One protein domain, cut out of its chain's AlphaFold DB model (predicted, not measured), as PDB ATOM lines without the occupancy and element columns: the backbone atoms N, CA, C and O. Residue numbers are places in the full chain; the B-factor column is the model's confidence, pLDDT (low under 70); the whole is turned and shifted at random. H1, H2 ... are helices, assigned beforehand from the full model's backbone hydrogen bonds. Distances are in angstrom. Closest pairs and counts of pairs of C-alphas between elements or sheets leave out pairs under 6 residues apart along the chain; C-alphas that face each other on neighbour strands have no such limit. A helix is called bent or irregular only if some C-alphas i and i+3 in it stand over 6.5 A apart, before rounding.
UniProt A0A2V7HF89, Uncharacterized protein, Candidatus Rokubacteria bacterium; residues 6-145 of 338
ATOM      1  N   LEU A   6      30.991  12.036   3.286       89.56
ATOM      2  CA  LEU A   6      31.718  11.030   4.071       89.56
ATOM      3  C   LEU A   6      31.222   9.633   3.707       89.56
ATOM      4  O   LEU A   6      32.028   8.764   3.373       89.56
ATOM      5  N   GLY A   7      29.899   9.437   3.706       90.50
ATOM      6  CA  GLY A   7      29.297   8.177   3.292       90.50
ATOM      7  C   GLY A   7      29.692   7.785   1.866       90.50
ATOM      8  O   GLY A   7      30.107   6.653   1.637       90.50
ATOM      9  N   ALA A   8      29.659   8.728   0.919       92.69
ATOM     10  CA  ALA A   8      30.056   8.479  -0.467       92.69
ATOM     11  C   ALA A   8      31.530   8.055  -0.593       92.69
ATOM     12  O   ALA A   8      31.836   7.134  -1.350       92.69
ATOM     13  N   ALA A   9      32.436   8.673   0.171       93.12
ATOM     14  CA  ALA A   9      33.846   8.289   0.188       93.12
ATOM     15  C   ALA A   9      34.060   6.867   0.742       93.12
ATOM     16  O   ALA A   9      34.876   6.121   0.203       93.12
ATOM     17  N   LEU A  10      33.299   6.461   1.766       92.81
ATOM     18  CA  LEU A  10      33.366   5.107   2.334       92.81
ATOM     19  C   LEU A  10      32.779   4.041   1.410       92.81
ATOM     20  O   LEU A  10      33.348   2.956   1.291       92.81
ATOM     21  N   VAL A  11      31.678   4.344   0.722       93.94
ATOM     22  CA  VAL A  11      31.123   3.450  -0.305       93.94
ATOM     23  C   VAL A  11      32.107   3.307  -1.464       93.94
ATOM     24  O   VAL A  11      32.351   2.191  -1.918       93.94
ATOM     25  N   PHE A  12      32.720   4.408  -1.908       92.44
ATOM     26  CA  PHE A  12      33.746   4.378  -2.948       92.44
ATOM     27  C   PHE A  12      34.957   3.535  -2.529       92.44
ATOM     28  O   PHE A  12      35.409   2.690  -3.298       92.44
ATOM     29  N   TRP A  13      35.433   3.699  -1.293       93.56
ATOM     30  CA  TRP A  13      36.482   2.852  -0.728       93.56
ATOM     31  C   TRP A  13      36.082   1.373  -0.692       93.56
ATOM     32  O   TRP A  13      36.845   0.526  -1.157       93.56
ATOM     33  N   GLY A  14      34.878   1.048  -0.211       91.31
ATOM     34  CA  GLY A  14      34.389  -0.332  -0.145       91.31
ATOM     35  C   GLY A  14      34.258  -0.965  -1.530       91.31
ATOM     36  O   GLY A  14      34.598  -2.127  -1.722       91.31
ATOM     37  N   TRP A  15      33.834  -0.189  -2.525       90.56
ATOM     38  CA  TRP A  15      33.781  -0.642  -3.910       90.56
ATOM     39  C   TRP A  15      35.173  -0.937  -4.486       90.56
ATOM     40  O   TRP A  15      35.365  -1.990  -5.088       90.56
ATOM     41  N   GLN A  16      36.150  -0.050  -4.270       89.75
ATOM     42  CA  GLN A  16      37.510  -0.204  -4.810       89.75
ATOM     43  C   GLN A  16      38.326  -1.295  -4.104       89.75
ATOM     44  O   GLN A  16      39.166  -1.935  -4.726       89.75
ATOM     45  N   THR A  17      38.067  -1.533  -2.818       87.44
ATOM     46  CA  THR A  17      38.724  -2.589  -2.027       87.44
ATOM     47  C   THR A  17      38.049  -3.958  -2.139       87.44
ATOM     48  O   THR A  17      38.612  -4.951  -1.688       87.44
ATOM     49  N   GLY A  18      36.851  -4.029  -2.727       87.88
ATOM     50  CA  GLY A  18      36.033  -5.245  -2.793       87.88
ATOM     51  C   GLY A  18      35.156  -5.490  -1.558       87.88
ATOM     52  O   GLY A  18      34.315  -6.388  -1.576       87.88
ATOM     53  N   PHE A  19      35.270  -4.672  -0.509       88.25
ATOM     54  CA  PHE A  19      34.454  -4.738   0.708       88.25
ATOM     55  C   PHE A  19      33.226  -3.816   0.649       88.25
ATOM     56  O   PHE A  19      32.993  -3.002   1.547       88.25
ATOM     57  N   LEU A  20      32.413  -3.930  -0.408       90.94
ATOM     58  CA  LEU A  20      31.273  -3.028  -0.625       90.94
ATOM     59  C   LEU A  20      30.274  -3.059   0.540       90.94
ATOM     60  O   LEU A  20      29.801  -2.010   0.969       90.94
ATOM     61  N   THR A  21      29.989  -4.242   1.083       92.38
ATOM     62  CA  THR A  21      29.087  -4.412   2.233       92.38
ATOM     63  C   THR A  21      29.578  -3.636   3.450       92.38
ATOM     64  O   THR A  21      28.807  -2.900   4.061       92.38
ATOM     65  N   VAL A  22      30.873  -3.728   3.761       92.81
ATOM     66  CA  VAL A  22      31.501  -2.999   4.870       92.81
ATOM     67  C   VAL A  22      31.448  -1.494   4.614       92.81
ATOM     68  O   VAL A  22      31.044  -0.742   5.497       92.81
ATOM     69  N   GLY A  23      31.779  -1.047   3.398       92.38
ATOM     70  CA  GLY A  23      31.699   0.365   3.014       92.38
ATOM     71  C   GLY A  23      30.290   0.946   3.168       92.38
ATOM     72  O   GLY A  23      30.134   2.034   3.721       92.38
ATOM     73  N   VAL A  24      29.258   0.205   2.752       93.94
ATOM     74  CA  VAL A  24      27.851   0.605   2.910       93.94
ATOM     75  C   VAL A  24      27.453   0.663   4.382       93.94
ATOM     76  O   VAL A  24      26.876   1.662   4.803       93.94
ATOM     77  N   VAL A  25      27.802  -0.345   5.189       94.19
ATOM     78  CA  VAL A  25      27.518  -0.339   6.636       94.19
ATOM     79  C   VAL A  25      28.172   0.871   7.303       94.19
ATOM     80  O   VAL A  25      27.505   1.633   8.004       94.19
ATOM     81  N   MET A  26      29.451   1.122   7.027       93.25
ATOM     82  CA  MET A  26      30.155   2.278   7.580       93.25
ATOM     83  C   MET A  26      29.522   3.605   7.141       93.25
ATOM     84  O   MET A  26      29.328   4.497   7.966       93.25
ATOM     85  N   ALA A  27      29.133   3.723   5.869       92.94
ATOM     86  CA  ALA A  27      28.437   4.898   5.358       92.94
ATOM     87  C   ALA A  27      27.083   5.114   6.049       92.94
ATOM     88  O   ALA A  27      26.779   6.235   6.454       92.94
ATOM     89  N   THR A  28      26.297   4.052   6.253       91.12
ATOM     90  CA  THR A  28      25.012   4.149   6.965       91.12
ATOM     91  C   THR A  28      25.176   4.568   8.421       91.12
ATOM     92  O   THR A  28      24.388   5.373   8.906       91.12
ATOM     93  N   LEU A  29      26.218   4.094   9.110       90.56
ATOM     94  CA  LEU A  29      26.495   4.475  10.496       90.56
ATOM     95  C   LEU A  29      26.894   5.950  10.615       90.56
ATOM     96  O   LEU A  29      26.487   6.627  11.562       90.56
ATOM     97  N   VAL A  30      27.660   6.463   9.649       89.44
ATOM     98  CA  VAL A  30      28.085   7.867   9.642       89.44
ATOM     99  C   VAL A  30      26.943   8.795   9.250       89.44
ATOM    100  O   VAL A  30      26.694   9.772   9.952       89.44
ATOM    101  N   GLU A  31      26.215   8.504   8.174       88.56
ATOM    102  CA  GLU A  31      25.081   9.338   7.755       88.56
ATOM    103  C   GLU A  31      23.890   9.203   8.725       88.56
ATOM    104  O   GLU A  31      23.124  10.150   8.910       88.56
ATOM    105  N   GLY A  32      23.794   8.079   9.445       83.12
ATOM    106  CA  GLY A  32      22.821   7.837  10.513       83.12
ATOM    107  C   GLY A  32      22.871   8.863  11.650       83.12
ATOM    108  O   GLY A  32      21.852   9.107  12.298       83.12
ATOM    109  N   ARG A  33      23.993   9.576  11.823       79.06
ATOM    110  CA  ARG A  33      24.101  10.697  12.773       79.06
ATOM    111  C   ARG A  33      23.093  11.818  12.495       79.06
ATOM    112  O   ARG A  33      22.758  12.582  13.390       79.06
ATOM    113  N   HIS A  34      22.637  11.960  11.247       77.19
ATOM    114  CA  HIS A  34      21.642  12.968  10.877       77.19
ATOM    115  C   HIS A  34      20.240  12.604  11.388       77.19
ATOM    116  O   HIS A  34      19.408  13.490  11.578       77.19
ATOM    117  N   LEU A  35      19.996  11.315  11.646       77.50
ATOM    118  CA  LEU A  35      18.741  10.780  12.177       77.50
ATOM    119  C   LEU A  35      18.783  10.665  13.709       77.50
ATOM    120  O   LEU A  35      17.780  10.898  14.382       77.50
ATOM    121  N   VAL A  36      19.947  10.341  14.274       75.06
ATOM    122  CA  VAL A  36      20.132  10.158  15.717       75.06
ATOM    123  C   VAL A  36      20.474  11.491  16.386       75.06
ATOM    124  O   VAL A  36      21.584  12.000  16.279       75.06
ATOM    125  N   ARG A  37      19.523  12.057  17.141       63.09
ATOM    126  CA  ARG A  37      19.742  13.279  17.947       63.09
ATOM    127  C   ARG A  37      20.526  13.041  19.244       63.09
ATOM    128  O   ARG A  37      20.912  14.006  19.899       63.09
ATOM    129  N   SER A  38      20.736  11.781  19.626       67.12
ATOM    130  CA  SER A  38      21.457  11.412  20.844       67.12
ATOM    131  C   SER A  38      22.951  11.679  20.674       67.12
ATOM    132  O   SER A  38      23.622  10.965  19.935       67.12
ATOM    133  N   ARG A  39      23.468  12.693  21.373       74.94
ATOM    134  CA  ARG A  39      24.907  12.959  21.474       74.94
ATOM    135  C   ARG A  39      25.438  12.360  22.767       74.94
ATOM    136  O   ARG A  39      24.830  12.546  23.817       74.94
ATOM    137  N   TRP A  40      26.532  11.620  22.679       76.94
ATOM    138  CA  TRP A  40      27.169  10.982  23.825       76.94
ATOM    139  C   TRP A  40      28.181  11.938  24.451       76.94
ATOM    140  O   TRP A  40      29.004  12.527  23.749       76.94
ATOM    141  N   ASP A  41      28.114  12.089  25.771       77.31
ATOM    142  CA  ASP A  41      29.116  12.832  26.526       77.31
ATOM    143  C   ASP A  41      30.294  11.897  26.826       77.31
ATOM    144  O   ASP A  41      30.233  11.057  27.722       77.31
ATOM    145  N   LEU A  42      31.320  11.952  25.973       74.69
ATOM    146  CA  LEU A  42      32.483  11.062  26.026       74.69
ATOM    147  C   LEU A  42      33.659  11.778  26.689       74.69
ATOM    148  O   LEU A  42      34.061  12.860  26.260       74.69
ATOM    149  N   SER A  43      34.251  11.144  27.701       76.06
ATOM    150  CA  SER A  43      35.427  11.674  28.393       76.06
ATOM    151  C   SER A  43      36.703  11.484  27.561       76.06
ATOM    152  O   SER A  43      36.798  10.578  26.731       76.06
ATOM    153  N   ARG A  44      37.754  12.278  27.834       70.81
ATOM    154  CA  ARG A  44      39.094  12.096  27.228       70.81
ATOM    155  C   ARG A  44      39.634  10.670  27.423       70.81
ATOM    156  O   ARG A  44      40.345  10.161  26.559       70.81
ATOM    157  N   ALA A  45      39.292  10.012  28.534       74.50
ATOM    158  CA  ALA A  45      39.703   8.634  28.805       74.50
ATOM    159  C   ALA A  45      39.106   7.628  27.803       74.50
ATOM    160  O   ALA A  45      39.796   6.696  27.390       74.50
ATOM    161  N   ASP A  46      37.863   7.839  27.371       80.06
ATOM    162  CA  ASP A  46      37.190   6.963  26.410       80.06
ATOM    163  C   ASP A  46      37.777   7.137  25.008       80.06
ATOM    164  O   ASP A  46      38.062   6.152  24.327       80.06
ATOM    165  N   PHE A  47      38.084   8.378  24.616       76.06
ATOM    166  CA  PHE A  47      38.806   8.658  23.371       76.06
ATOM    167  C   PHE A  47      40.183   7.983  23.321       76.06
ATOM    168  O   PHE A  47      40.554   7.423  22.288       76.06
ATOM    169  N   ASN A  48      40.923   7.973  24.434       79.31
ATOM    170  CA  ASN A  48      42.209   7.277  24.511       79.31
ATOM    171  C   ASN A  48      42.051   5.765  24.304       79.31
ATOM    172  O   ASN A  48      42.796   5.185  23.518       79.31
ATOM    173  N   ARG A  49      41.049   5.136  24.934       83.56
ATOM    174  CA  ARG A  49      40.771   3.696  24.768       83.56
ATOM    175  C   ARG A  49      40.422   3.339  23.324       83.56
ATOM    176  O   ARG A  49      40.910   2.339  22.806       83.56
ATOM    177  N   VAL A  50      39.608   4.162  22.661       85.00
ATOM    178  CA  VAL A  50      39.223   3.956  21.254       85.00
ATOM    179  C   VAL A  50      40.419   4.143  20.317       85.00
ATOM    180  O   VAL A  50      40.592   3.376  19.366       85.00
ATOM    181  N   SER A  51      41.282   5.121  20.596       83.00
ATOM    182  CA  SER A  51      42.532   5.298  19.856       83.00
ATOM    183  C   SER A  51      43.485   4.118  20.047       83.00
ATOM    184  O   SER A  51      44.101   3.682  19.078       83.00
ATOM    185  N   ASP A  52      43.591   3.580  21.262       84.06
ATOM    186  CA  ASP A  52      44.445   2.427  21.556       84.06
ATOM    187  C   ASP A  52      43.909   1.165  20.866       84.06
ATOM    188  O   ASP A  52      44.680   0.430  20.257       84.06
ATOM    189  N   LEU A  53      42.584   0.966  20.848       87.25
ATOM    190  CA  LEU A  53      41.938  -0.095  20.069       87.25
ATOM    191  C   LEU A  53      42.263   0.022  18.571       87.25
ATOM    192  O   LEU A  53      42.626  -0.968  17.939       87.25
ATOM    193  N   SER A  54      42.167   1.232  18.013       86.75
ATOM    194  CA  SER A  54      42.465   1.502  16.599       86.75
ATOM    195  C   SER A  54      43.940   1.232  16.272       86.75
ATOM    196  O   SER A  54      44.256   0.640  15.239       86.75
ATOM    197  N   ALA A  55      44.851   1.609  17.177       85.81
ATOM    198  CA  ALA A  55      46.283   1.356  17.044       85.81
ATOM    199  C   ALA A  55      46.616  -0.142  17.134       85.81
ATOM    200  O   ALA A  55      47.360  -0.652  16.298       85.81
ATOM    201  N   VAL A  56      46.034  -0.862  18.098       89.88
ATOM    202  CA  VAL A  56      46.203  -2.317  18.235       89.88
ATOM    203  C   VAL A  56      45.689  -3.032  16.987       89.88
ATOM    204  O   VAL A  56      46.395  -3.875  16.439       89.88
ATOM    205  N   LEU A  57      44.507  -2.661  16.485       89.56
ATOM    206  CA  LEU A  57      43.946  -3.239  15.264       89.56
ATOM    207  C   LEU A  57      44.858  -3.002  14.050       89.56
ATOM    208  O   LEU A  57      45.101  -3.927  13.275       89.56
ATOM    209  N   LEU A  58      45.411  -1.793  13.912       89.12
ATOM    210  CA  LEU A  58      46.366  -1.470  12.851       89.12
ATOM    211  C   LEU A  58      47.645  -2.314  12.951       89.12
ATOM    212  O   LEU A  58      48.106  -2.827  11.934       89.12
ATOM    213  N   VAL A  59      48.200  -2.491  14.154       91.19
ATOM    214  CA  VAL A  59      49.394  -3.324  14.376       91.19
ATOM    215  C   VAL A  59      49.116  -4.788  14.045       91.19
ATOM    216  O   VAL A  59      49.928  -5.418  13.370       91.19
ATOM    217  N   LEU A  60      47.964  -5.328  14.455       91.62
ATOM    218  CA  LEU A  60      47.576  -6.705  14.140       91.62
ATOM    219  C   LEU A  60      47.456  -6.929  12.627       91.62
ATOM    220  O   LEU A  60      48.001  -7.904  12.110       91.62
ATOM    221  N   ILE A  61      46.807  -6.007  11.908       89.50
ATOM    222  CA  ILE A  61      46.703  -6.062  10.442       89.50
ATOM    223  C   ILE A  61      48.084  -5.931   9.799       89.50
ATOM    224  O   ILE A  61      48.394  -6.670   8.868       89.50
ATOM    225  N   ALA A  62      48.939  -5.037  10.301       88.81
ATOM    226  CA  ALA A  62      50.292  -4.886   9.785       88.81
ATOM    227  C   ALA A  62      51.093  -6.185   9.923       88.81
ATOM    228  O   ALA A  62      51.636  -6.662   8.929       88.81
ATOM    229  N   ILE A  63      51.105  -6.802  11.108       91.56
ATOM    230  CA  ILE A  63      51.779  -8.088  11.335       91.56
ATOM    231  C   ILE A  63      51.227  -9.151  10.382       91.56
ATOM    232  O   ILE A  63      52.004  -9.823   9.707       91.56
ATOM    233  N   TYR A  64      49.902  -9.265  10.271       90.38
ATOM    234  CA  TYR A  64      49.264 -10.224   9.372       90.38
ATOM    235  C   TYR A  64      49.703 -10.033   7.907       90.38
ATOM    236  O   TYR A  64      50.113 -10.993   7.251       90.38
ATOM    237  N   GLN A  65      49.710  -8.792   7.409       88.94
ATOM    238  CA  GLN A  65      50.117  -8.490   6.034       88.94
ATOM    239  C   GLN A  65      51.617  -8.714   5.789       88.94
ATOM    240  O   GLN A  65      51.984  -9.199   4.718       88.94
ATOM    241  N   PHE A  66      52.479  -8.401   6.759       88.44
ATOM    242  CA  PHE A  66      53.926  -8.622   6.654       88.44
ATOM    243  C   PHE A  66      54.308 -10.104   6.676       88.44
ATOM    244  O   PHE A  66      55.284 -10.484   6.037       88.44
ATOM    245  N   VAL A  67      53.548 -10.945   7.382       90.12
ATOM    246  CA  VAL A  67      53.772 -12.399   7.392       90.12
ATOM    247  C   VAL A  67      53.309 -13.041   6.080       90.12
ATOM    248  O   VAL A  67      53.925 -13.995   5.614       90.12
ATOM    249  N   GLY A  68      52.233 -12.527   5.477       81.12
ATOM    250  CA  GLY A  68      51.606 -13.137   4.301       81.12
ATOM    251  C   GLY A  68      52.068 -12.622   2.933       81.12
ATOM    252  O   GLY A  68      51.741 -13.250   1.927       81.12
ATOM    253  N   THR A  69      52.768 -11.482   2.844       84.38
ATOM    254  CA  THR A  69      53.071 -10.829   1.553       84.38
ATOM    255  C   THR A  69      54.438 -10.143   1.508       84.38
ATOM    256  O   THR A  69      55.012  -9.802   2.539       84.38
ATOM    257  N   ASP A  70      54.947  -9.894   0.295       86.31
ATOM    258  CA  ASP A  70      56.149  -9.080   0.077       86.31
ATOM    259  C   ASP A  70      56.010  -7.697   0.728       86.31
ATOM    260  O   ASP A  70      54.942  -7.085   0.658       86.31
ATOM    261  N   ALA A  71      57.104  -7.140   1.257       83.25
ATOM    262  CA  ALA A  71      57.087  -5.868   1.991       83.25
ATOM    263  C   ALA A  71      56.381  -4.721   1.235       83.25
ATOM    264  O   ALA A  71      55.611  -3.967   1.824       83.25
ATOM    265  N   ALA A  72      56.579  -4.611  -0.085       83.44
ATOM    266  CA  ALA A  72      55.923  -3.584  -0.899       83.44
ATOM    267  C   ALA A  72      54.394  -3.763  -0.977       83.44
ATOM    268  O   ALA A  72      53.644  -2.787  -0.926       83.44
ATOM    269  N   ARG A  73      53.916  -5.011  -1.073       85.06
ATOM    270  CA  ARG A  73      52.482  -5.333  -1.085       85.06
ATOM    271  C   ARG A  73      51.873  -5.195   0.304       85.06
ATOM    272  O   ARG A  73      50.751  -4.712   0.412       85.06
ATOM    273  N   ALA A  74      52.627  -5.547   1.345       87.00
ATOM    274  CA  ALA A  74      52.211  -5.378   2.729       87.00
ATOM    275  C   ALA A  74      51.909  -3.905   3.035       87.00
ATOM    276  O   ALA A  74      50.847  -3.606   3.570       87.00
ATOM    277  N   VAL A  75      52.777  -2.976   2.616       88.44
ATOM    278  CA  VAL A  75      52.562  -1.529   2.817       88.44
ATOM    279  C   VAL A  75      51.284  -1.038   2.128       88.44
ATOM    280  O   VAL A  75      50.485  -0.338   2.750       88.44
ATOM    281  N   LEU A  76      51.053  -1.425   0.868       89.12
ATOM    282  CA  LEU A  76      49.832  -1.049   0.142       89.12
ATOM    283  C   LEU A  76      48.577  -1.667   0.765       89.12
ATOM    284  O   LEU A  76      47.550  -1.001   0.874       89.12
ATOM    285  N   ALA A  77      48.661  -2.914   1.224       88.69
ATOM    286  CA  ALA A  77      47.558  -3.561   1.913       88.69
ATOM    287  C   ALA A  77      47.252  -2.874   3.250       88.69
ATOM    288  O   ALA A  77      46.101  -2.566   3.517       88.69
ATOM    289  N   ILE A  78      48.257  -2.533   4.059       90.25
ATOM    290  CA  ILE A  78      48.048  -1.768   5.298       90.25
ATOM    291  C   ILE A  78      47.337  -0.443   4.990       90.25
ATOM    292  O   ILE A  78      46.358  -0.099   5.653       90.25
ATOM    293  N   LEU A  79      47.767   0.263   3.937       91.06
ATOM    294  CA  LEU A  79      47.122   1.499   3.489       91.06
ATOM    295  C   LEU A  79      45.660   1.279   3.060       91.06
ATOM    296  O   LEU A  79      44.809   2.116   3.361       91.06
ATOM    297  N   ALA A  80      45.339   0.157   2.410       91.31
ATOM    298  CA  ALA A  80      43.976  -0.194   1.998       91.31
ATOM    299  C   ALA A  80      43.023  -0.445   3.188       91.31
ATOM    300  O   ALA A  80      41.819  -0.228   3.070       91.31
ATOM    301  N   TRP A  81      43.546  -0.861   4.346       91.12
ATOM    302  CA  TRP A  81      42.745  -1.174   5.537       91.12
ATOM    303  C   TRP A  81      42.607  -0.002   6.521       91.12
ATOM    304  O   TRP A  81      41.778  -0.063   7.431       91.12
ATOM    305  N   LEU A  82      43.367   1.084   6.337       90.25
ATOM    306  CA  LEU A  82      43.381   2.234   7.251       90.25
ATOM    307  C   LEU A  82      42.000   2.858   7.542       90.25
ATOM    308  O   LEU A  82      41.742   3.219   8.692       90.25
ATOM    309  N   PRO A  83      41.086   3.008   6.562       91.38
ATOM    310  CA  PRO A  83      39.766   3.564   6.830       91.38
ATOM    311  C   PRO A  83      38.989   2.726   7.838       91.38
ATOM    312  O   PRO A  83      38.359   3.293   8.724       91.38
ATOM    313  N   LEU A  84      39.097   1.399   7.764       91.31
ATOM    314  CA  LEU A  84      38.436   0.498   8.700       91.31
ATOM    315  C   LEU A  84      39.039   0.595  10.107       91.31
ATOM    316  O   LEU A  84      38.299   0.594  11.087       91.31
ATOM    317  N   THR A  85      40.364   0.720  10.225       89.81
ATOM    318  CA  THR A  85      41.024   0.783  11.540       89.81
ATOM    319  C   THR A  85      40.747   2.081  12.281       89.81
ATOM    320  O   THR A  85      40.597   2.062  13.499       89.81
ATOM    321  N   LEU A  86      40.639   3.200  11.562       88.75
ATOM    322  CA  LEU A  86      40.344   4.513  12.144       88.75
ATOM    323  C   LEU A  86      38.843   4.808  12.263       88.75
ATOM    324  O   LEU A  86      38.457   5.800  12.881       88.75
ATOM    325  N   PHE A  87      37.986   3.950  11.708       90.00
ATOM    326  CA  PHE A  87      36.536   4.120  11.737       90.00
ATOM    327  C   PHE A  87      35.940   4.275  13.151       90.00
ATOM    328  O   PHE A  87      35.132   5.191  13.337       90.00
ATOM    329  N   PRO A  88      36.340   3.479  14.172       88.25
ATOM    330  CA  PRO A  88      35.812   3.634  15.530       88.25
ATOM    331  C   PRO A  88      36.049   5.038  16.091       88.25
ATOM    332  O   PRO A  88      35.169   5.624  16.716       88.25
ATOM    333  N   LEU A  89      37.221   5.609  15.808       84.50
ATOM    334  CA  LEU A  89      37.601   6.937  16.270       84.50
ATOM    335  C   LEU A  89      36.741   8.028  15.613       84.50
ATOM    336  O   LEU A  89      36.275   8.944  16.291       84.50
ATOM    337  N   VAL A  90      36.464   7.894  14.314       86.62
ATOM    338  CA  VAL A  90      35.612   8.831  13.565       86.62
ATOM    339  C   VAL A  90      34.155   8.756  14.023       86.62
ATOM    340  O   VAL A  90      33.528   9.798  14.211       86.62
ATOM    341  N   ILE A  91      33.617   7.556  14.278       87.19
ATOM    342  CA  ILE A  91      32.285   7.405  14.888       87.19
ATOM    343  C   ILE A  91      32.237   8.103  16.245       87.19
ATOM    344  O   ILE A  91      31.317   8.883  16.491       87.19
ATOM    345  N   CYS A  92      33.218   7.857  17.116       84.06
ATOM    346  CA  CYS A  92      33.243   8.477  18.436       84.06
ATOM    347  C   CYS A  92      33.250  10.005  18.343       84.06
ATOM    348  O   CYS A  92      32.497  10.645  19.070       84.06
ATOM    349  N   GLN A  93      34.009  10.600  17.415       84.06
ATOM    350  CA  GLN A  93      33.950  12.047  17.185       84.06
ATOM    351  C   GLN A  93      32.561  12.503  16.712       84.06
ATOM    352  O   GLN A  93      32.042  13.498  17.215       84.06
ATOM    353  N   LEU A  94      31.960  11.807  15.741       82.06
ATOM    354  CA  LEU A  94      30.700  12.221  15.113       82.06
ATOM    355  C   LEU A  94      29.499  12.172  16.064       82.06
ATOM    356  O   LEU A  94      28.592  12.993  15.924       82.06
ATOM    357  N   TYR A  95      29.490  11.220  16.999       82.38
ATOM    358  CA  TYR A  95      28.429  11.059  17.996       82.38
ATOM    359  C   TYR A  95      28.742  11.762  19.329       82.38
ATOM    360  O   TYR A  95      27.852  11.875  20.174       82.38
ATOM    361  N   SER A  96      29.964  12.273  19.521       80.94
ATOM    362  CA  SER A  96      30.349  13.033  20.715       80.94
ATOM    363  C   SER A  96      29.758  14.446  20.730       80.94
ATOM    364  O   SER A  96      29.629  15.112  19.701       80.94
ATOM    365  N   THR A  97      29.455  14.944  21.929       66.88
ATOM    366  CA  THR A  97      29.096  16.345  22.202       66.88
ATOM    367  C   THR A  97      30.215  17.339  21.866       66.88
ATOM    368  O   THR A  97      29.909  18.455  21.444       66.88
ATOM    369  N   ALA A  98      31.487  16.938  21.998       63.22
ATOM    370  CA  ALA A  98      32.654  17.803  21.801       63.22
ATOM    371  C   ALA A  98      32.933  18.133  20.324       63.22
ATOM    372  O   ALA A  98      33.520  19.171  20.023       63.22
ATOM    373  N   GLY A  99      32.516  17.267  19.390       58.97
ATOM    374  CA  GLY A  99      32.585  17.496  17.939       58.97
ATOM    375  C   GLY A  99      33.988  17.596  17.314       58.97
ATOM    376  O   GLY A  99      34.097  17.585  16.087       58.97
ATOM    377  N   ALA A 100      35.055  17.647  18.112       60.75
ATOM    378  CA  ALA A 100      36.444  17.717  17.667       60.75
ATOM    379  C   ALA A 100      37.339  16.810  18.518       60.75
ATOM    380  O   ALA A 100      37.104  16.638  19.714       60.75
ATOM    381  N   VAL A 101      38.370  16.237  17.894       62.75
ATOM    382  CA  VAL A 101      39.366  15.397  18.574       62.75
ATOM    383  C   VAL A 101      40.679  16.163  18.652       62.75
ATOM    384  O   VAL A 101      41.115  16.784  17.682       62.75
ATOM    385  N   ASP A 102      41.307  16.113  19.820       63.78
ATOM    386  CA  ASP A 102      42.629  16.683  20.050       63.78
ATOM    387  C   ASP A 102      43.694  15.836  19.332       63.78
ATOM    388  O   ASP A 102      43.749  14.615  19.524       63.78
ATOM    389  N   LEU A 103      44.568  16.457  18.527       63.25
ATOM    390  CA  LEU A 103      45.600  15.738  17.752       63.25
ATOM    391  C   LEU A 103      46.517  14.875  18.650       63.25
ATOM    392  O   LEU A 103      47.056  13.850  18.224       63.25
ATOM    393  N   SER A 104      46.641  15.260  19.920       60.31
ATOM    394  CA  SER A 104      47.414  14.582  20.960       60.31
ATOM    395  C   SER A 104      46.963  13.148  21.253       60.31
ATOM    396  O   SER A 104      47.733  12.377  21.821       60.31
ATOM    397  N   ILE A 105      45.743  12.757  20.864       62.12
ATOM    398  CA  ILE A 105      45.208  11.410  21.123       62.12
ATOM    399  C   ILE A 105      45.855  10.355  20.206       62.12
ATOM    400  O   ILE A 105      46.076   9.224  20.648       62.12
ATOM    401  N   PHE A 106      46.234  10.737  18.978       60.41
ATOM    402  CA  PHE A 106      46.781   9.839  17.948       60.41
ATOM    403  C   PHE A 106      48.217   9.384  18.205       60.41
ATOM    404  O   PHE A 106      48.609   8.294  17.793       60.41
ATOM    405  N   PHE A 107      49.015  10.214  18.873       62.78
ATOM    406  CA  PHE A 107      50.429   9.944  19.092       62.78
ATOM    407  C   PHE A 107      50.693   9.799  20.581       62.78
ATOM    408  O   PHE A 107      50.583  10.767  21.328       62.78
ATOM    409  N   TRP A 108      51.115   8.607  21.011       59.59
ATOM    410  CA  TRP A 108      51.487   8.339  22.405       59.59
ATOM    411  C   TRP A 108      52.492   9.371  22.959       59.59
ATOM    412  O   TRP A 108      52.393   9.784  24.112       59.59
ATOM    413  N   SER A 109      53.403   9.866  22.113       53.00
ATOM    414  CA  SER A 109      54.359  10.921  22.467       53.00
ATOM    415  C   SER A 109      53.713  12.292  22.713       53.00
ATOM    416  O   SER A 109      54.125  12.989  23.640       53.00
ATOM    417  N   LEU A 110      52.692  12.683  21.940       58.91
ATOM    418  CA  LEU A 110      51.934  13.916  22.182       58.91
ATOM    419  C   LEU A 110      50.954  13.752  23.351       58.91
ATOM    420  O   LEU A 110      50.775  14.693  24.117       58.91
ATOM    421  N   ARG A 111      50.391  12.553  23.547       62.22
ATOM    422  CA  ARG A 111      49.551  12.217  24.707       62.22
ATOM    423  C   ARG A 111      50.318  12.391  26.014       62.22
ATOM    424  O   ARG A 111      49.794  12.968  26.961       62.22
ATOM    425  N   ARG A 112      51.575  11.935  26.049       61.19
ATOM    426  CA  ARG A 112      52.468  12.103  27.201       61.19
ATOM    427  C   ARG A 112      52.723  13.581  27.511       61.19
ATOM    428  O   ARG A 112      52.570  13.980  28.656       61.19
ATOM    429  N   ARG A 113      53.000  14.401  26.490       58.47
ATOM    430  CA  ARG A 113      53.175  15.858  26.647       58.47
ATOM    431  C   ARG A 113      51.904  16.570  27.113       58.47
ATOM    432  O   ARG A 113      51.987  17.423  27.986       58.47
ATOM    433  N   ALA A 114      50.742  16.192  26.582       59.53
ATOM    434  CA  ALA A 114      49.456  16.762  26.983       59.53
ATOM    435  C   ALA A 114      49.073  16.402  28.432       59.53
ATOM    436  O   ALA A 114      48.481  17.218  29.129       59.53
ATOM    437  N   ASN A 115      49.444  15.207  28.912       63.97
ATOM    438  CA  ASN A 115      49.280  14.831  30.323       63.97
ATOM    439  C   ASN A 115      50.280  15.547  31.247       63.97
ATOM    440  O   ASN A 115      49.956  15.819  32.398       63.97
ATOM    441  N   GLU A 116      51.494  15.828  30.763       63.31
ATOM    442  CA  GLU A 116      52.525  16.570  31.503       63.31
ATOM    443  C   GLU A 116      52.233  18.085  31.559       63.31
ATOM    444  O   GLU A 116      52.721  18.764  32.461       63.31
ATOM    445  N   ARG A 117      51.429  18.621  30.628       62.41
ATOM    446  CA  ARG A 117      51.025  20.038  30.556       62.41
ATOM    447  C   ARG A 117      49.528  20.200  30.245       62.41
ATOM    448  O   ARG A 117      49.173  20.540  29.118       62.41
ATOM    449  N   PRO A 118      48.641  19.991  31.232       60.56
ATOM    450  CA  PRO A 118      47.192  20.086  31.033       60.56
ATOM    451  C   PRO A 118      46.682  21.506  30.721       60.56
ATOM    452  O   PRO A 118      45.568  21.640  30.218       60.56
ATOM    453  N   ASP A 119      47.485  22.545  30.983       58.94
ATOM    454  CA  ASP A 119      47.128  23.955  30.754       58.94
ATOM    455  C   ASP A 119      47.416  24.453  29.322       58.94
ATOM    456  O   ASP A 119      47.024  25.566  28.964       58.94
ATOM    457  N   GLU A 120      48.098  23.665  28.478       61.91
ATOM    458  CA  GLU A 120      48.301  24.033  27.070       61.91
ATOM    459  C   GLU A 120      47.007  23.782  26.267       61.91
ATOM    460  O   GLU A 120      46.477  22.665  26.289       61.91
ATOM    461  N   PRO A 121      46.477  24.785  25.532       56.75
ATOM    462  CA  PRO A 121      45.307  24.590  24.689       56.75
ATOM    463  C   PRO A 121      45.587  23.505  23.650       56.75
ATOM    464  O   PRO A 121      46.518  23.614  22.851       56.75
ATOM    465  N   GLY A 122      44.757  22.465  23.660       63.66
ATOM    466  CA  GLY A 122      44.764  21.437  22.630       63.66
ATOM    467  C   GLY A 122      44.538  22.022  21.234       63.66
ATOM    468  O   GLY A 122      44.040  23.139  21.077       63.66
ATOM    469  N   TRP A 123      44.883  21.247  20.210       64.69
ATOM    470  CA  TRP A 123      44.640  21.604  18.816       64.69
ATOM    471  C   TRP A 123      43.458  20.772  18.291       64.69
ATOM    472  O   TRP A 123      43.667  19.681  17.740       64.69
ATOM    473  N   PRO A 124      42.207  21.240  18.487       68.44
ATOM    474  CA  PRO A 124      41.020  20.516  18.054       68.44
ATOM    475  C   PRO A 124      40.973  20.468  16.526       68.44
ATOM    476  O   PRO A 124      40.878  21.501  15.861       68.44
ATOM    477  N   ILE A 125      41.025  19.261  15.960       70.94
ATOM    478  CA  ILE A 125      40.880  19.041  14.517       70.94
ATOM    479  C   ILE A 125      39.603  18.263  14.255       70.94
ATOM    480  O   ILE A 125      39.301  17.261  14.903       70.94
ATOM    481  N   ASP A 126      38.868  18.722  13.248       79.19
ATOM    482  CA  ASP A 126      37.797  17.944  12.655       79.19
ATOM    483  C   ASP A 126      38.395  16.860  11.740       79.19
ATOM    484  O   ASP A 126      38.889  17.160  10.648       79.19
ATOM    485  N   LEU A 127      38.355  15.592  12.167       78.50
ATOM    486  CA  LEU A 127      38.902  14.473  11.388       78.50
ATOM    487  C   LEU A 127      38.054  14.112  10.173       78.50
ATOM    488  O   LEU A 127      38.506  13.335   9.333       78.50
ATOM    489  N   THR A 128      36.863  14.690  10.031       83.75
ATOM    490  CA  THR A 128      35.935  14.359   8.950       83.75
ATOM    491  C   THR A 128      36.574  14.583   7.566       83.75
ATOM    492  O   THR A 128      36.466  13.720   6.695       83.75
ATOM    493  N   TYR A 129      37.314  15.686   7.361       84.31
ATOM    494  CA  TYR A 129      37.996  15.958   6.082       84.31
ATOM    495  C   TYR A 129      39.253  15.098   5.855       84.31
ATOM    496  O   TYR A 129      39.347  14.486   4.786       84.31
ATOM    497  N   PRO A 130      40.204  14.992   6.813       87.69
ATOM    498  CA  PRO A 130      41.326  14.061   6.697       87.69
ATOM    499  C   PRO A 130      40.888  12.621   6.437       87.69
ATOM    500  O   PRO A 130      41.524  11.923   5.656       87.69
ATOM    501  N   TYR A 131      39.784  12.183   7.043       89.75
ATOM    502  CA  TYR A 131      39.278  10.828   6.877       89.75
ATOM    503  C   TYR A 131      38.711  10.570   5.475       89.75
ATOM    504  O   TYR A 131      38.942   9.502   4.916       89.75
ATOM    505  N   VAL A 132      38.053  11.553   4.846       90.56
ATOM    506  CA  VAL A 132      37.654  11.457   3.428       90.56
ATOM    507  C   VAL A 132      38.875  11.350   2.522       90.56
ATOM    508  O   VAL A 132      38.921  10.479   1.653       90.56
ATOM    509  N   ALA A 133      39.875  12.213   2.727       90.44
ATOM    510  CA  ALA A 133      41.112  12.171   1.950       90.44
ATOM    511  C   ALA A 133      41.825  10.822   2.126       90.44
ATOM    512  O   ALA A 133      42.273  10.225   1.148       90.44
ATOM    513  N   LEU A 134      41.855  10.309   3.356       91.81
ATOM    514  CA  LEU A 134      42.390   8.996   3.675       91.81
ATOM    515  C   LEU A 134      41.601   7.868   3.002       91.81
ATOM    516  O   LEU A 134      42.220   6.951   2.478       91.81
ATOM    517  N   ALA A 135      40.268   7.916   2.987       92.25
ATOM    518  CA  ALA A 135      39.441   6.901   2.334       92.25
ATOM    519  C   ALA A 135      39.697   6.851   0.820       92.25
ATOM    520  O   ALA A 135      39.868   5.769   0.262       92.25
ATOM    521  N   VAL A 136      39.810   8.012   0.166       91.44
ATOM    522  CA  VAL A 136      40.161   8.104  -1.262       91.44
ATOM    523  C   VAL A 136      41.591   7.613  -1.516       91.44
ATOM    524  O   VAL A 136      41.822   6.846  -2.452       91.44
ATOM    525  N   LEU A 137      42.551   7.998  -0.669       91.12
ATOM    526  CA  LEU A 137      43.937   7.533  -0.761       91.12
ATOM    527  C   LEU A 137      44.031   6.013  -0.572       91.12
ATOM    528  O   LEU A 137      44.698   5.322  -1.336       91.12
ATOM    529  N   SER A 138      43.322   5.481   0.415       91.06
ATOM    530  CA  SER A 138      43.243   4.055   0.709       91.06
ATOM    531  C   SER A 138      42.603   3.267  -0.436       91.06
ATOM    532  O   SER A 138      43.120   2.222  -0.828       91.06
ATOM    533  N   ALA A 139      41.551   3.810  -1.057       90.38
ATOM    534  CA  ALA A 139      40.930   3.230  -2.244       90.38
ATOM    535  C   ALA A 139      41.922   3.111  -3.415       90.38
ATOM    536  O   ALA A 139      41.852   2.152  -4.180       90.38
ATOM    537  N   SER A 140      42.886   4.035  -3.527       87.69
ATOM    538  CA  SER A 140      43.920   3.954  -4.567       87.69
ATOM    539  C   SER A 140      44.899   2.790  -4.360       87.69
ATOM    540  O   SER A 140      45.476   2.304  -5.330       87.69
ATOM    541  N   ALA A 141      45.068   2.305  -3.123       85.69
ATOM    542  CA  ALA A 141      45.992   1.216  -2.802       85.69
ATOM    543  C   ALA A 141      45.463  -0.170  -3.216       85.69
ATOM    544  O   ALA A 141      46.256  -1.067  -3.497       85.69
ATOM    545  N   ALA A 142      44.140  -0.342  -3.311       76.38
ATOM    546  CA  ALA A 142      43.505  -1.586  -3.758       76.38
ATOM    547  C   ALA A 142      43.437  -1.749  -5.292       76.38
ATOM    548  O   ALA A 142      42.968  -2.768  -5.789       76.38
ATOM    549  N   ASN A 143      43.923  -0.737  -6.019       66.31
ATOM    550  CA  ASN A 143      43.913  -0.527  -7.467       66.31
ATOM    551  C   ASN A 143      43.436  -1.693  -8.363       66.31
ATOM    552  O   ASN A 143      44.237  -2.457  -8.918       66.31
ATOM    553  N   VAL A 144      42.130  -1.723  -8.637       63.03
ATOM    554  CA  VAL A 144      41.577  -2.381  -9.826       63.03
ATOM    555  C   VAL A 144      41.931  -1.506 -11.031       63.03
ATOM    556  O   VAL A 144      41.488  -0.364 -11.101       63.03
ATOM    557  N   ARG A 145      42.729  -2.023 -11.979       65.12
ATOM    558  CA  ARG A 145      43.289  -1.301 -13.150       65.12
ATOM    559  C   ARG A 145      42.224  -0.803 -14.149       65.12
ATOM    560  O   ARG A 145      42.197  -1.224 -15.301       65.12
TER     561      ARG A 145
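What this domain is: This is residues 6 to 145 of the 338 residues of an uncharacterized protein of Candidatus Rokubacteria bacterium (UniProt A0A2V7HF89). A flat helical bundle has the bent helix H4 running through it, with H3 along one side and H1, H2 and H6 on the other, the lines of most of them nearly aligned. H5, a short helix, lies away from the bundle at the far end of long links and touches no helix. The printed part has 140 residues with six named helices, H1 to H6 in order along the chain, and no named strand, and its class is all helix. It is compact, with a radius of gyration of the C-alphas of 16.0 A, and spans 50 by 37 by 19 A.

How they stand to each other: H1, residues 6 to 17, and H2, residues 20 to 34, touch as a helical hairpin, a shallow tilt of 6 degrees, opposite ways; their closest C-alphas, of Gly 7 and Ala 27, are 4.0 A apart. H3, residues 44 to 68, is apart from both. H4, residues 71 to 95, is one helix by its hydrogen bonds but bent, C-alphas 80 and 83 being 7.4 A apart; its arms are H4a, residues 71 to 80, and H4b, residues 83 to 95, itself irregular, with C-alphas 85 and 88 at 7.2 A. H3 touches H4a with residues 58 to 68 alone, closest at the C-alphas of Gln 65 and Ala 74, 5.0 A, and the two form a helical hairpin at a tilt of 38 degrees, only just steep. H2 touches H4b, the same way at a shallow tilt of 13 degrees, closest at the C-alphas of Val 30 and Ile 91, 6.7 A. H5, residues 108 to 116, is apart from H3, H4a and H4b. H6, residues 128 to 141, touches H1, the same way at a shallow tilt of 13 degrees, closest at the C-alphas of Trp 13 and Ala 139, 4.7 A. H6 also touches H4b, closest at the C-alphas of Pro 83 and Ala 135, 5.6 A. In H1, H3, H4a and H5 every O i to N i+4 pair is within hydrogen-bond range; in H2 it is 9 of 11, in H4b 7 of 9 and in H6 9 of 10.

Where its parts are: H1 begins at C-alpha 6, (31.718, 11.030, 4.071). H2 measures 21.9 A from first to last C-alpha, H3 36.3 A and H6 20.3 A. H6 ends at C-alpha 141, (45.992, 1.216, -2.802).

The domain as a whole: The C-alphas farthest apart, of Asp 119 and Arg 145, are 50.8 A apart. The printed part has no cut; the links H4 to H5 and H5 to H6 are long. Residues 37 to 38, 97 to 124 and 143 to 145 have pLDDT under 70.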